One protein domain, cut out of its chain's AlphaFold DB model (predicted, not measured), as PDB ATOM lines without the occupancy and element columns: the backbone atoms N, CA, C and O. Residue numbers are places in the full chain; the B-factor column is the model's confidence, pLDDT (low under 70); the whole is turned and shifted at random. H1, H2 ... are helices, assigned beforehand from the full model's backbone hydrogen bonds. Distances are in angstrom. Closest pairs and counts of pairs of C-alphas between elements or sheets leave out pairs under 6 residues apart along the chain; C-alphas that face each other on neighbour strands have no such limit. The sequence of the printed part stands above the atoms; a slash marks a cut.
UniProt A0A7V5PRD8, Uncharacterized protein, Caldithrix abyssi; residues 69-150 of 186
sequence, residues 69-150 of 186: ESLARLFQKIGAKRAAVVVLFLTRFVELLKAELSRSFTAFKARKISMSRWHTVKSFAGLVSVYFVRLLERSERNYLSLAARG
ATOM      1  N   GLU A  69     -61.643 -32.005 -50.992       80.50
ATOM      2  CA  GLU A  69     -62.773 -32.034 -50.054       80.50
ATOM      3  C   GLU A  69     -64.124 -31.771 -50.734       80.50
ATOM      4  O   GLU A  69     -65.135 -32.400 -50.410       80.50
ATOM      5  N   SER A  70     -64.163 -30.862 -51.712       81.69
ATOM      6  CA  SER A  70     -65.355 -30.630 -52.534       81.69
ATOM      7  C   SER A  70     -65.671 -31.853 -53.391       81.69
ATOM      8  O   SER A  70     -66.831 -32.244 -53.487       81.69
ATOM      9  N   LEU A  71     -64.646 -32.526 -53.919       81.69
ATOM     10  CA  LEU A  71     -64.809 -33.767 -54.675       81.69
ATOM     11  C   LEU A  71     -65.368 -34.908 -53.805       81.69
ATOM     12  O   LEU A  71     -66.290 -35.612 -54.213       81.69
ATOM     13  N   ALA A  72     -64.892 -35.038 -52.563       83.19
ATOM     14  CA  ALA A  72     -65.439 -36.001 -51.610       83.19
ATOM     15  C   ALA A  72     -66.921 -35.733 -51.290       83.19
ATOM     16  O   ALA A  72     -67.721 -36.668 -51.221       83.19
ATOM     17  N   ARG A  73     -67.322 -34.461 -51.156       81.00
ATOM     18  CA  ARG A  73     -68.737 -34.081 -50.988       81.00
ATOM     19  C   ARG A  73     -69.590 -34.476 -52.194       81.00
ATOM     20  O   ARG A  73     -70.704 -34.966 -52.011       81.00
ATOM     21  N   LEU A  74     -69.075 -34.312 -53.414       82.62
ATOM     22  CA  LEU A  74     -69.765 -34.759 -54.630       82.62
ATOM     23  C   LEU A  74     -69.968 -36.281 -54.632       82.62
ATOM     24  O   LEU A  74     -71.074 -36.743 -54.911       82.62
ATOM     25  N   PHE A  75     -68.967 -37.064 -54.217       84.44
ATOM     26  CA  PHE A  75     -69.124 -38.516 -54.064       84.44
ATOM     27  C   PHE A  75     -70.176 -38.908 -53.024       84.44
ATOM     28  O   PHE A  75     -70.879 -39.898 -53.225       84.44
ATOM     29  N   GLN A  76     -70.363 -38.126 -51.955       82.50
ATOM     30  CA  GLN A  76     -71.480 -38.365 -51.035       82.50
ATOM     31  C   GLN A  76     -72.842 -38.147 -51.702       82.50
ATOM     32  O   GLN A  76     -73.745 -38.956 -51.481       82.50
ATOM     33  N   LYS A  77     -72.985 -37.101 -52.529       81.88
ATOM     34  CA  LYS A  77     -74.234 -36.802 -53.253       81.88
ATOM     35  C   LYS A  77     -74.582 -37.864 -54.298       81.88
ATOM     36  O   LYS A  77     -75.748 -38.207 -54.433       81.88
ATOM     37  N   ILE A  78     -73.580 -38.416 -54.983       83.81
ATOM     38  CA  ILE A  78     -73.748 -39.451 -56.023       83.81
ATOM     39  C   ILE A  78     -74.002 -40.851 -55.408       83.81
ATOM     40  O   ILE A  78     -74.219 -41.828 -56.112       83.81
ATOM     41  N   GLY A  79     -74.008 -40.975 -54.074       81.56
ATOM     42  CA  GLY A  79     -74.260 -42.242 -53.375       81.56
ATOM     43  C   GLY A  79     -73.003 -43.077 -53.100       81.56
ATOM     44  O   GLY A  79     -73.069 -44.058 -52.358       81.56
ATOM     45  N   ALA A  80     -71.829 -42.643 -53.568       83.69
ATOM     46  CA  ALA A  80     -70.525 -43.255 -53.302       83.69
ATOM     47  C   ALA A  80     -69.970 -42.865 -51.912       83.69
ATOM     48  O   ALA A  80     -68.852 -42.367 -51.757       83.69
ATOM     49  N   LYS A  81     -70.762 -43.111 -50.860       82.38
ATOM     50  CA  LYS A  81     -70.489 -42.657 -49.482       82.38
ATOM     51  C   LYS A  81     -69.166 -43.192 -48.920       82.38
ATOM     52  O   LYS A  81     -68.463 -42.461 -48.228       82.38
ATOM     53  N   ARG A  82     -68.799 -44.439 -49.247       84.38
ATOM     54  CA  ARG A  82     -67.524 -45.050 -48.821       84.38
ATOM     55  C   ARG A  82     -66.316 -44.360 -49.458       84.38
ATOM     56  O   ARG A  82     -65.351 -44.065 -48.761       84.38
ATOM     57  N   ALA A  83     -66.389 -44.044 -50.752       84.94
ATOM     58  CA  ALA A  83     -65.310 -43.353 -51.458       84.94
ATOM     59  C   ALA A  83     -65.067 -41.955 -50.873       84.94
ATOM     60  O   ALA A  83     -63.924 -41.569 -50.655       84.94
ATOM     61  N   ALA A  84     -66.132 -41.227 -50.531       85.62
ATOM     62  CA  ALA A  84     -66.013 -39.917 -49.899       85.62
ATOM     63  C   ALA A  84     -65.259 -39.957 -48.559       85.62
ATOM     64  O   ALA A  84     -64.393 -39.123 -48.312       85.62
ATOM     65  N   VAL A  85     -65.571 -40.941 -47.710       87.44
ATOM     66  CA  VAL A  85     -64.887 -41.159 -46.426       87.44
ATOM     67  C   VAL A  85     -63.395 -41.401 -46.641       87.44
ATOM     68  O   VAL A  85     -62.570 -40.774 -45.980       87.44
ATOM     69  N   VAL A  86     -63.053 -42.275 -47.592       88.75
ATOM     70  CA  VAL A  86     -61.659 -42.594 -47.923       88.75
ATOM     71  C   VAL A  86     -60.921 -41.355 -48.421       88.75
ATOM     72  O   VAL A  86     -59.833 -41.067 -47.931       88.75
ATOM     73  N   VAL A  87     -61.514 -40.584 -49.337       89.06
ATOM     74  CA  VAL A  87     -60.887 -39.362 -49.866       89.06
ATOM     75  C   VAL A  87     -60.609 -38.357 -48.747       89.06
ATOM     76  O   VAL A  87     -59.488 -37.870 -48.657       89.06
ATOM     77  N   LEU A  88     -61.574 -38.094 -47.857       87.69
ATOM     78  CA  LEU A  88     -61.391 -37.162 -46.732       87.69
ATOM     79  C   LEU A  88     -60.340 -37.630 -45.727       87.69
ATOM     80  O   LEU A  88     -59.591 -36.825 -45.175       87.69
ATOM     81  N   PHE A  89     -60.289 -38.934 -45.455       88.75
ATOM     82  CA  PHE A  89     -59.260 -39.479 -44.583       88.75
ATOM     83  C   PHE A  89     -57.879 -39.311 -45.224       88.75
ATOM     84  O   PHE A  89     -56.959 -38.806 -44.579       88.75
ATOM     85  N   LEU A  90     -57.744 -39.671 -46.503       90.62
ATOM     86  CA  LEU A  90     -56.482 -39.612 -47.232       90.62
ATOM     87  C   LEU A  90     -55.967 -38.185 -47.423       90.62
ATOM     88  O   LEU A  90     -54.762 -37.990 -47.311       90.62
ATOM     89  N   THR A  91     -56.820 -37.181 -47.664       90.12
ATOM     90  CA  THR A  91     -56.365 -35.781 -47.788       90.12
ATOM     91  C   THR A  91     -55.653 -35.323 -46.519       90.12
ATOM     92  O   THR A  91     -54.503 -34.881 -46.580       90.12
ATOM     93  N   ARG A  92     -56.278 -35.546 -45.359       88.19
ATOM     94  CA  ARG A  92     -55.691 -35.232 -44.051       88.19
ATOM     95  C   ARG A  92     -54.453 -36.080 -43.755       88.19
ATOM     96  O   ARG A  92     -53.478 -35.586 -43.189       88.19
ATOM     97  N   PHE A  93     -54.468 -37.357 -44.136       90.75
ATOM     98  CA  PHE A  93     -53.332 -38.257 -43.926       90.75
ATOM     99  C   PHE A  93     -52.123 -37.864 -44.780       90.75
ATOM    100  O   PHE A  93     -50.995 -37.919 -44.302       90.75
ATOM    101  N   VAL A  94     -52.340 -37.401 -46.013       92.12
ATOM    102  CA  VAL A  94     -51.281 -36.923 -46.911       92.12
ATOM    103  C   VAL A  94     -50.634 -35.647 -46.382       92.12
ATOM    104  O   VAL A  94     -49.416 -35.521 -46.460       92.12
ATOM    105  N   GLU A  95     -51.397 -34.700 -45.838       91.00
ATOM    106  CA  GLU A  95     -50.832 -33.482 -45.229       91.00
ATOM    107  C   GLU A  95     -49.926 -33.806 -44.041       91.00
ATOM    108  O   GLU A  95     -48.795 -33.324 -43.948       91.00
ATOM    109  N   LEU A  96     -50.396 -34.705 -43.183       91.62
ATOM    110  CA  LEU A  96     -49.643 -35.212 -42.046       91.62
ATOM    111  C   LEU A  96     -48.379 -35.961 -42.485       91.62
ATOM    112  O   LEU A  96     -47.290 -35.723 -41.958       91.62
ATOM    113  N   LEU A  97     -48.513 -36.823 -43.492       91.62
ATOM    114  CA  LEU A  97     -47.407 -37.591 -44.044       91.62
ATOM    115  C   LEU A  97     -46.373 -36.687 -44.718       91.62
ATOM    116  O   LEU A  97     -45.181 -36.921 -44.570       91.62
ATOM    117  N   LYS A  98     -46.796 -35.633 -45.422       92.50
ATOM    118  CA  LYS A  98     -45.887 -34.641 -46.016       92.50
ATOM    119  C   LYS A  98     -45.028 -33.976 -44.948       92.50
ATOM    120  O   LYS A  98     -43.819 -33.857 -45.144       92.50
ATOM    121  N   ALA A  99     -45.622 -33.582 -43.822       90.94
ATOM    122  CA  ALA A  99     -44.879 -32.994 -42.711       90.94
ATOM    123  C   ALA A  99     -43.838 -33.977 -42.149       90.94
ATOM    124  O   ALA A  99     -42.676 -33.609 -41.971       90.94
ATOM    125  N   GLU A 100     -44.218 -35.238 -41.945       89.38
ATOM    126  CA  GLU A 100     -43.322 -36.271 -41.414       89.38
ATOM    127  C   GLU A 100     -42.205 -36.652 -42.401       89.38
ATOM    128  O   GLU A 100     -41.028 -36.701 -42.033       89.38
ATOM    129  N   LEU A 101     -42.555 -36.857 -43.673       91.50
ATOM    130  CA  LEU A 101     -41.614 -37.178 -44.742       91.50
ATOM    131  C   LEU A 101     -40.634 -36.035 -44.974       91.50
ATOM    132  O   LEU A 101     -39.450 -36.298 -45.163       91.50
ATOM    133  N   SER A 102     -41.080 -34.776 -44.932       92.94
ATOM    134  CA  SER A 102     -40.201 -33.624 -45.167       92.94
ATOM    135  C   SER A 102     -38.993 -33.616 -44.224       92.94
ATOM    136  O   SER A 102     -37.868 -33.388 -44.668       92.94
ATOM    137  N   ARG A 103     -39.196 -33.963 -42.947       88.44
ATOM    138  CA  ARG A 103     -38.135 -34.018 -41.931       88.44
ATOM    139  C   ARG A 103     -37.115 -35.112 -42.242       88.44
ATOM    140  O   ARG A 103     -35.914 -34.848 -42.250       88.44
ATOM    141  N   SER A 104     -37.576 -36.311 -42.583       88.44
ATOM    142  CA  SER A 104     -36.667 -37.410 -42.928       88.44
ATOM    143  C   SER A 104     -36.008 -37.253 -44.285       88.44
ATOM    144  O   SER A 104     -34.855 -37.643 -44.443       88.44
ATOM    145  N   PHE A 105     -36.680 -36.635 -45.254       90.75
ATOM    146  CA  PHE A 105     -36.055 -36.289 -46.525       90.75
ATOM    147  C   PHE A 105     -34.936 -35.266 -46.343       90.75
ATOM    148  O   PHE A 105     -33.926 -35.364 -47.036       90.75
ATOM    149  N   THR A 106     -35.070 -34.319 -45.415       91.75
ATOM    150  CA  THR A 106     -33.987 -33.383 -45.081       91.75
ATOM    151  C   THR A 106     -32.780 -34.118 -44.497       91.75
ATOM    152  O   THR A 106     -31.666 -33.932 -44.981       91.75
ATOM    153  N   ALA A 107     -32.994 -35.037 -43.549       88.38
ATOM    154  CA  ALA A 107     -31.919 -35.873 -43.006       88.38
ATOM    155  C   ALA A 107     -31.279 -36.781 -44.078       88.38
ATOM    156  O   ALA A 107     -30.058 -36.923 -44.137       88.38
ATOM    157  N   PHE A 108     -32.090 -37.361 -44.966       89.25
ATOM    158  CA  PHE A 108     -31.618 -38.158 -46.098       89.25
ATOM    159  C   PHE A 108     -30.765 -37.327 -47.064       89.25
ATOM    160  O   PHE A 108     -29.681 -37.757 -47.454       89.25
ATOM    161  N   LYS A 109     -31.213 -36.116 -47.419       88.81
ATOM    162  CA  LYS A 109     -30.459 -35.195 -48.283       88.81
ATOM    163  C   LYS A 109     -29.118 -34.804 -47.665       88.81
ATOM    164  O   LYS A 109     -28.131 -34.790 -48.392       88.81
ATOM    165  N   ALA A 110     -29.067 -34.562 -46.354       89.19
ATOM    166  CA  ALA A 110     -27.818 -34.260 -45.652       89.19
ATOM    167  C   ALA A 110     -26.808 -35.420 -45.739       89.19
ATOM    168  O   ALA A 110     -25.622 -35.197 -45.957       89.19
ATOM    169  N   ARG A 111     -27.278 -36.671 -45.651       85.25
ATOM    170  CA  ARG A 111     -26.428 -37.872 -45.767       85.25
ATOM    171  C   ARG A 111     -26.029 -38.212 -47.210       85.25
ATOM    172  O   ARG A 111     -25.036 -38.901 -47.419       85.25
ATOM    173  N   LYS A 112     -26.777 -37.729 -48.213       83.00
ATOM    174  CA  LYS A 112     -26.581 -38.068 -49.637       83.00
ATOM    175  C   LYS A 112     -25.261 -37.546 -50.224       83.00
ATOM    176  O   LYS A 112     -24.782 -38.124 -51.193       83.00
ATOM    177  N   ILE A 113     -24.672 -36.488 -49.659       73.38
ATOM    178  CA  ILE A 113     -23.514 -35.770 -50.235       73.38
ATOM    179  C   ILE A 113     -22.312 -36.695 -50.515       73.38
ATOM    180  O   ILE A 113     -21.589 -36.468 -51.477       73.38
ATOM    181  N   SER A 114     -22.138 -37.772 -49.742       76.88
ATOM    182  CA  SER A 114     -21.008 -38.707 -49.878       76.88
ATOM    183  C   SER A 114     -21.386 -40.073 -50.494       76.88
ATOM    184  O   SER A 114     -20.559 -40.975 -50.579       76.88
ATOM    185  N   MET A 115     -22.631 -40.274 -50.946       83.44
ATOM    186  CA  MET A 115     -23.109 -41.593 -51.393       83.44
ATOM    187  C   MET A 115     -23.019 -41.819 -52.909       83.44
ATOM    188  O   MET A 115     -23.493 -41.013 -53.708       83.44
ATOM    189  N   SER A 116     -22.536 -43.003 -53.309       90.44
ATOM    190  CA  SER A 116     -22.665 -43.510 -54.687       90.44
ATOM    191  C   SER A 116     -24.138 -43.698 -55.095       90.44
ATOM    192  O   SER A 116     -25.026 -43.839 -54.243       90.44
ATOM    193  N   ARG A 117     -24.419 -43.746 -56.408       88.75
ATOM    194  CA  ARG A 117     -25.779 -43.929 -56.961       88.75
ATOM    195  C   ARG A 117     -26.463 -45.181 -56.398       88.75
ATOM    196  O   ARG A 117     -27.620 -45.103 -55.996       88.75
ATOM    197  N   TRP A 118     -25.733 -46.290 -56.270       91.19
ATOM    198  CA  TRP A 118     -26.244 -47.540 -55.689       91.19
ATOM    199  C   TRP A 118     -26.591 -47.413 -54.203       91.19
ATOM    200  O   TRP A 118     -27.673 -47.819 -53.776       91.19
ATOM    201  N   HIS A 119     -25.717 -46.778 -53.417       89.56
ATOM    202  CA  HIS A 119     -25.975 -46.516 -51.999       89.56
ATOM    203  C   HIS A 119     -27.166 -45.574 -51.802       89.56
ATOM    204  O   HIS A 119     -27.984 -45.811 -50.918       89.56
ATOM    205  N   THR A 120     -27.331 -44.575 -52.673       90.12
ATOM    206  CA  THR A 120     -28.486 -43.667 -52.643       90.12
ATOM    207  C   THR A 120     -29.799 -44.426 -52.828       90.12
ATOM    208  O   THR A 120     -30.745 -44.199 -52.075       90.12
ATOM    209  N   VAL A 121     -29.861 -45.345 -53.800       92.50
ATOM    210  CA  VAL A 121     -31.057 -46.169 -54.047       92.50
ATOM    211  C   VAL A 121     -31.331 -47.098 -52.865       92.50
ATOM    212  O   VAL A 121     -32.464 -47.154 -52.394       92.50
ATOM    213  N   LYS A 122     -30.301 -47.763 -52.320       92.12
ATOM    214  CA  LYS A 122     -30.444 -48.646 -51.151       92.12
ATOM    215  C   LYS A 122     -30.948 -47.893 -49.917       92.12
ATOM    216  O   LYS A 122     -31.868 -48.351 -49.242       92.12
ATOM    217  N   SER A 123     -30.389 -46.719 -49.630       90.19
ATOM    218  CA  SER A 123     -30.820 -45.888 -48.503       90.19
ATOM    219  C   SER A 123     -32.212 -45.292 -48.710       90.19
ATOM    220  O   SER A 123     -32.964 -45.169 -47.747       90.19
ATOM    221  N   PHE A 124     -32.585 -44.962 -49.949       92.38
ATOM    222  CA  PHE A 124     -33.944 -44.534 -50.270       92.38
ATOM    223  C   PHE A 124     -34.956 -45.669 -50.069       92.38
ATOM    224  O   PHE A 124     -35.991 -45.452 -49.446       92.38
ATOM    225  N   ALA A 125     -34.635 -46.886 -50.516       93.56
ATOM    226  CA  ALA A 125     -35.473 -48.063 -50.302       93.56
ATOM    227  C   ALA A 125     -35.692 -48.345 -48.806       93.56
ATOM    228  O   ALA A 125     -36.824 -48.578 -48.393       93.56
ATOM    229  N   GLY A 126     -34.639 -48.229 -47.987       92.81
ATOM    230  CA  GLY A 126     -34.743 -48.364 -46.529       92.81
ATOM    231  C   GLY A 126     -35.600 -47.276 -45.871       92.81
ATOM    232  O   GLY A 126     -36.340 -47.547 -44.928       92.81
ATOM    233  N   LEU A 127     -35.551 -46.040 -46.380       92.62
ATOM    234  CA  LEU A 127     -36.451 -44.979 -45.928       92.62
ATOM    235  C   LEU A 127     -37.904 -45.354 -46.243       92.62
ATOM    236  O   LEU A 127     -38.747 -45.341 -45.349       92.62
ATOM    237  N   VAL A 128     -38.194 -45.732 -47.489       93.94
ATOM    238  CA  VAL A 128     -39.552 -46.093 -47.924       93.94
ATOM    239  C   VAL A 128     -40.097 -47.288 -47.139       93.94
ATOM    240  O   VAL A 128     -41.245 -47.234 -46.702       93.94
ATOM    241  N   SER A 129     -39.292 -48.328 -46.899       94.50
ATOM    242  CA  SER A 129     -39.736 -49.526 -46.176       94.50
ATOM    243  C   SER A 129     -40.138 -49.215 -44.733       94.50
ATOM    244  O   SER A 129     -41.206 -49.627 -44.288       94.50
ATOM    245  N   VAL A 130     -39.331 -48.425 -44.019       92.56
ATOM    246  CA  VAL A 130     -39.646 -48.003 -42.646       92.56
ATOM    247  C   VAL A 130     -40.909 -47.141 -42.620       92.56
ATOM    248  O   VAL A 130     -41.759 -47.307 -41.745       92.56
ATOM    249  N   TYR A 131     -41.063 -46.233 -43.585       92.69
ATOM    250  CA  TYR A 131     -42.246 -45.381 -43.670       92.69
ATOM    251  C   TYR A 131     -43.525 -46.145 -43.998       92.69
ATOM    252  O   TYR A 131     -44.577 -45.803 -43.466       92.69
ATOM    253  N   PHE A 132     -43.446 -47.179 -44.833       94.00
ATOM    254  CA  PHE A 132     -44.592 -48.012 -45.178       94.00
ATOM    255  C   PHE A 132     -45.180 -48.714 -43.948       94.00
ATOM    256  O   PHE A 132     -46.382 -48.622 -43.707       94.00
ATOM    257  N   VAL A 133     -44.332 -49.331 -43.119       95.25
ATOM    258  CA  VAL A 133     -44.772 -50.000 -41.881       95.25
ATOM    259  C   VAL A 133     -45.404 -48.994 -40.913       95.25
ATOM    260  O   VAL A 133     -46.520 -49.204 -40.445       95.25
ATOM    261  N   ARG A 134     -44.757 -47.840 -40.697       92.62
ATOM    262  CA  ARG A 134     -45.294 -46.773 -39.829       92.62
ATOM    263  C   ARG A 134     -46.642 -46.242 -40.306       92.62
ATOM    264  O   ARG A 134     -47.505 -45.922 -39.493       92.62
ATOM    265  N   LEU A 135     -46.819 -46.110 -41.619       92.44
ATOM    266  CA  LEU A 135     -48.077 -45.679 -42.220       92.44
ATOM    267  C   LEU A 135     -49.207 -46.670 -41.941       92.44
ATOM    268  O   LEU A 135     -50.306 -46.231 -41.595       92.44
ATOM    269  N   LEU A 136     -48.934 -47.972 -42.054       94.38
ATOM    270  CA  LEU A 136     -49.901 -49.026 -41.751       94.38
ATOM    271  C   LEU A 136     -50.296 -49.008 -40.272       94.38
ATOM    272  O   LEU A 136     -51.477 -48.825 -39.975       94.38
ATOM    273  N   GLU A 137     -49.326 -49.059 -39.357       95.38
ATOM    274  CA  GLU A 137     -49.574 -49.003 -37.907       95.38
ATOM    275  C   GLU A 137     -50.355 -47.743 -37.503       95.38
ATOM    276  O   GLU A 137     -51.273 -47.776 -36.680       95.38
ATOM    277  N   ARG A 138     -50.018 -46.596 -38.107       92.69
ATOM    278  CA  ARG A 138     -50.718 -45.335 -37.856       92.69
ATOM    279  C   ARG A 138     -52.143 -45.353 -38.399       92.69
ATOM    280  O   ARG A 138     -53.036 -44.800 -37.754       92.69
ATOM    281  N   SER A 139     -52.360 -45.940 -39.575       92.38
ATOM    282  CA  SER A 139     -53.695 -46.059 -40.166       92.38
ATOM    283  C   SER A 139     -54.604 -46.935 -39.303       92.38
ATOM    284  O   SER A 139     -55.740 -46.544 -39.037       92.38
ATOM    285  N   GLU A 140     -54.070 -48.032 -38.764       94.19
ATOM    286  CA  GLU A 140     -54.770 -48.932 -37.852       94.19
ATOM    287  C   GLU A 140     -55.085 -48.242 -36.525       94.19
ATOM    288  O   GLU A 140     -56.237 -48.217 -36.097       94.19
ATOM    289  N   ARG A 141     -54.105 -47.565 -35.911       94.44
ATOM    290  CA  ARG A 141     -54.326 -46.800 -34.674       94.44
ATOM    291  C   ARG A 141     -55.402 -45.727 -34.845       94.44
ATOM    292  O   ARG A 141     -56.252 -45.544 -33.972       94.44
ATOM    293  N   ASN A 142     -55.393 -45.027 -35.978       91.50
ATOM    294  CA  ASN A 142     -56.431 -44.054 -36.295       91.50
ATOM    295  C   ASN A 142     -57.796 -44.725 -36.479       91.50
ATOM    296  O   ASN A 142     -58.784 -44.222 -35.945       91.50
ATOM    297  N   TYR A 143     -57.860 -45.857 -37.178       91.88
ATOM    298  CA  TYR A 143     -59.094 -46.620 -37.340       91.88
ATOM    299  C   TYR A 143     -59.661 -47.093 -35.996       91.88
ATOM    300  O   TYR A 143     -60.841 -46.878 -35.733       91.88
ATOM    301  N   LEU A 144     -58.829 -47.633 -35.103       94.81
ATOM    302  CA  LEU A 144     -59.242 -48.050 -33.760       94.81
ATOM    303  C   LEU A 144     -59.810 -46.881 -32.944       94.81
ATOM    304  O   LEU A 144     -60.825 -47.034 -32.268       94.81
ATOM    305  N   SER A 145     -59.225 -45.683 -33.059       94.19
ATOM    306  CA  SER A 145     -59.761 -44.481 -32.400       94.19
ATOM    307  C   SER A 145     -61.133 -44.056 -32.941       94.19
ATOM    308  O   SER A 145     -61.962 -43.536 -32.195       94.19
ATOM    309  N   LEU A 146     -61.388 -44.288 -34.232       91.56
ATOM    310  CA  LEU A 146     -62.690 -44.047 -34.848       91.56
ATOM    311  C   LEU A 146     -63.694 -45.108 -34.387       91.56
ATOM    312  O   LEU A 146     -64.799 -44.756 -33.980       91.56
ATOM    313  N   ALA A 147     -63.299 -46.383 -34.384       92.56
ATOM    314  CA  ALA A 147     -64.125 -47.484 -33.900       92.56
ATOM    315  C   ALA A 147     -64.553 -47.271 -32.436       92.56
ATOM    316  O   ALA A 147     -65.737 -47.384 -32.128       92.56
ATOM    317  N   ALA A 148     -63.633 -46.837 -31.566       94.62
ATOM    318  CA  ALA A 148     -63.922 -46.511 -30.168       94.62
ATOM    319  C   ALA A 148     -64.939 -45.364 -29.995       94.62
ATOM    320  O   ALA A 148     -65.637 -45.301 -28.990       94.62
ATOM    321  N   ARG A 149     -65.057 -44.464 -30.981       91.75
ATOM    322  CA  ARG A 149     -66.049 -43.372 -31.009       91.75
ATOM    323  C   ARG A 149     -67.376 -43.775 -31.665       91.75
ATOM    324  O   ARG A 149     -68.207 -42.908 -31.922       91.75
ATOM    325  N   GLY A 150     -67.572 -45.060 -31.970       89.94
ATOM    326  CA  GLY A 150     -68.791 -45.567 -32.606       89.94
ATOM    327  C   GLY A 150     -68.846 -45.333 -34.118       89.94
ATOM    328  O   GLY A 150     -69.927 -45.156 -34.682       89.94
TER     329      GLY A 150
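AT A GLANCE: This is residues 69 to 150 of the 186 residues of an uncharacterized protein of Caldithrix abyssi (UniProt A0A7V5PRD8). Two long helices, H2 and H3, joined by a tight turn, run back past each other as a narrow V that opens away from that turn, while the short helix H1 folds back on the first part of H2. H2 and H3 come near each other without clearly touching, and residues 143 to 150, of which 143 to 148 belong to H3, stick out at the open end. The printed part has 82 residues with three named helices, in the order H1, H2, H3, and no named strand; the class is all helix. The whole is only just loose, close to extended, with a radius of gyration of the C-alphas of 17.5 A, and its outline is elongated, spanning 53 by 28 by 18 A.

HOW THE PARTS SIT: H1, residues 69 to 77, is followed after a tight link by H2, residues 81 to 112. The two form a helical hairpin. They touch, with 16 pairs of C-alphas within 8 A, and the closest C-alphas, those of Ala 72 and Ala 84, are 4.3 A apart. Their lines stand at a shallow tilt of 24 degrees, and they run opposite ways. H2 touches H1 with residues 81 to 91 alone. Farther on, H2 has a kink of 31 degrees near residue 102. A tight link then leads to H3, residues 117 to 148. H2 and H3 are close but not clearly touching, with 2 pairs of C-alphas within 8 A; the closest C-alphas, those of Lys 112 and Thr 120, are 6.6 A apart. They run opposite ways at a tilt of 36 degrees, only just steep, with their centres 10.3 A apart. H1 and H3 are apart. In H1 and H3 every O i to N i+4 pair of the backbone is within hydrogen-bond range; in H2 25 of 28 are.

IN THESE COORDINATES: H1 begins at C-alpha 69, at (-62.773, -32.034, -50.054), and measures 12.8 A from first to last C-alpha over 9 residues. H2 has 32 residues and measures 44.1 A, from C-alpha 81 at (-70.489, -42.657, -49.482) to C-alpha 112. H3, also of 32 residues, measures 46.7 A and ends at C-alpha 148, at (-63.922, -46.511, -30.168).

THE WHOLE: The two C-alphas farthest apart are those of Gly 79 and Ser 114, at 53.5 A. The first and last printed C-alphas, those of Glu 69 and Gly 150, are 22.9 A apart. The printed part has no cut, and both links, H1 to H2 and H2 to H3, are tight. The mean pLDDT of the printed part is 89.1, and no printed residue is under 70.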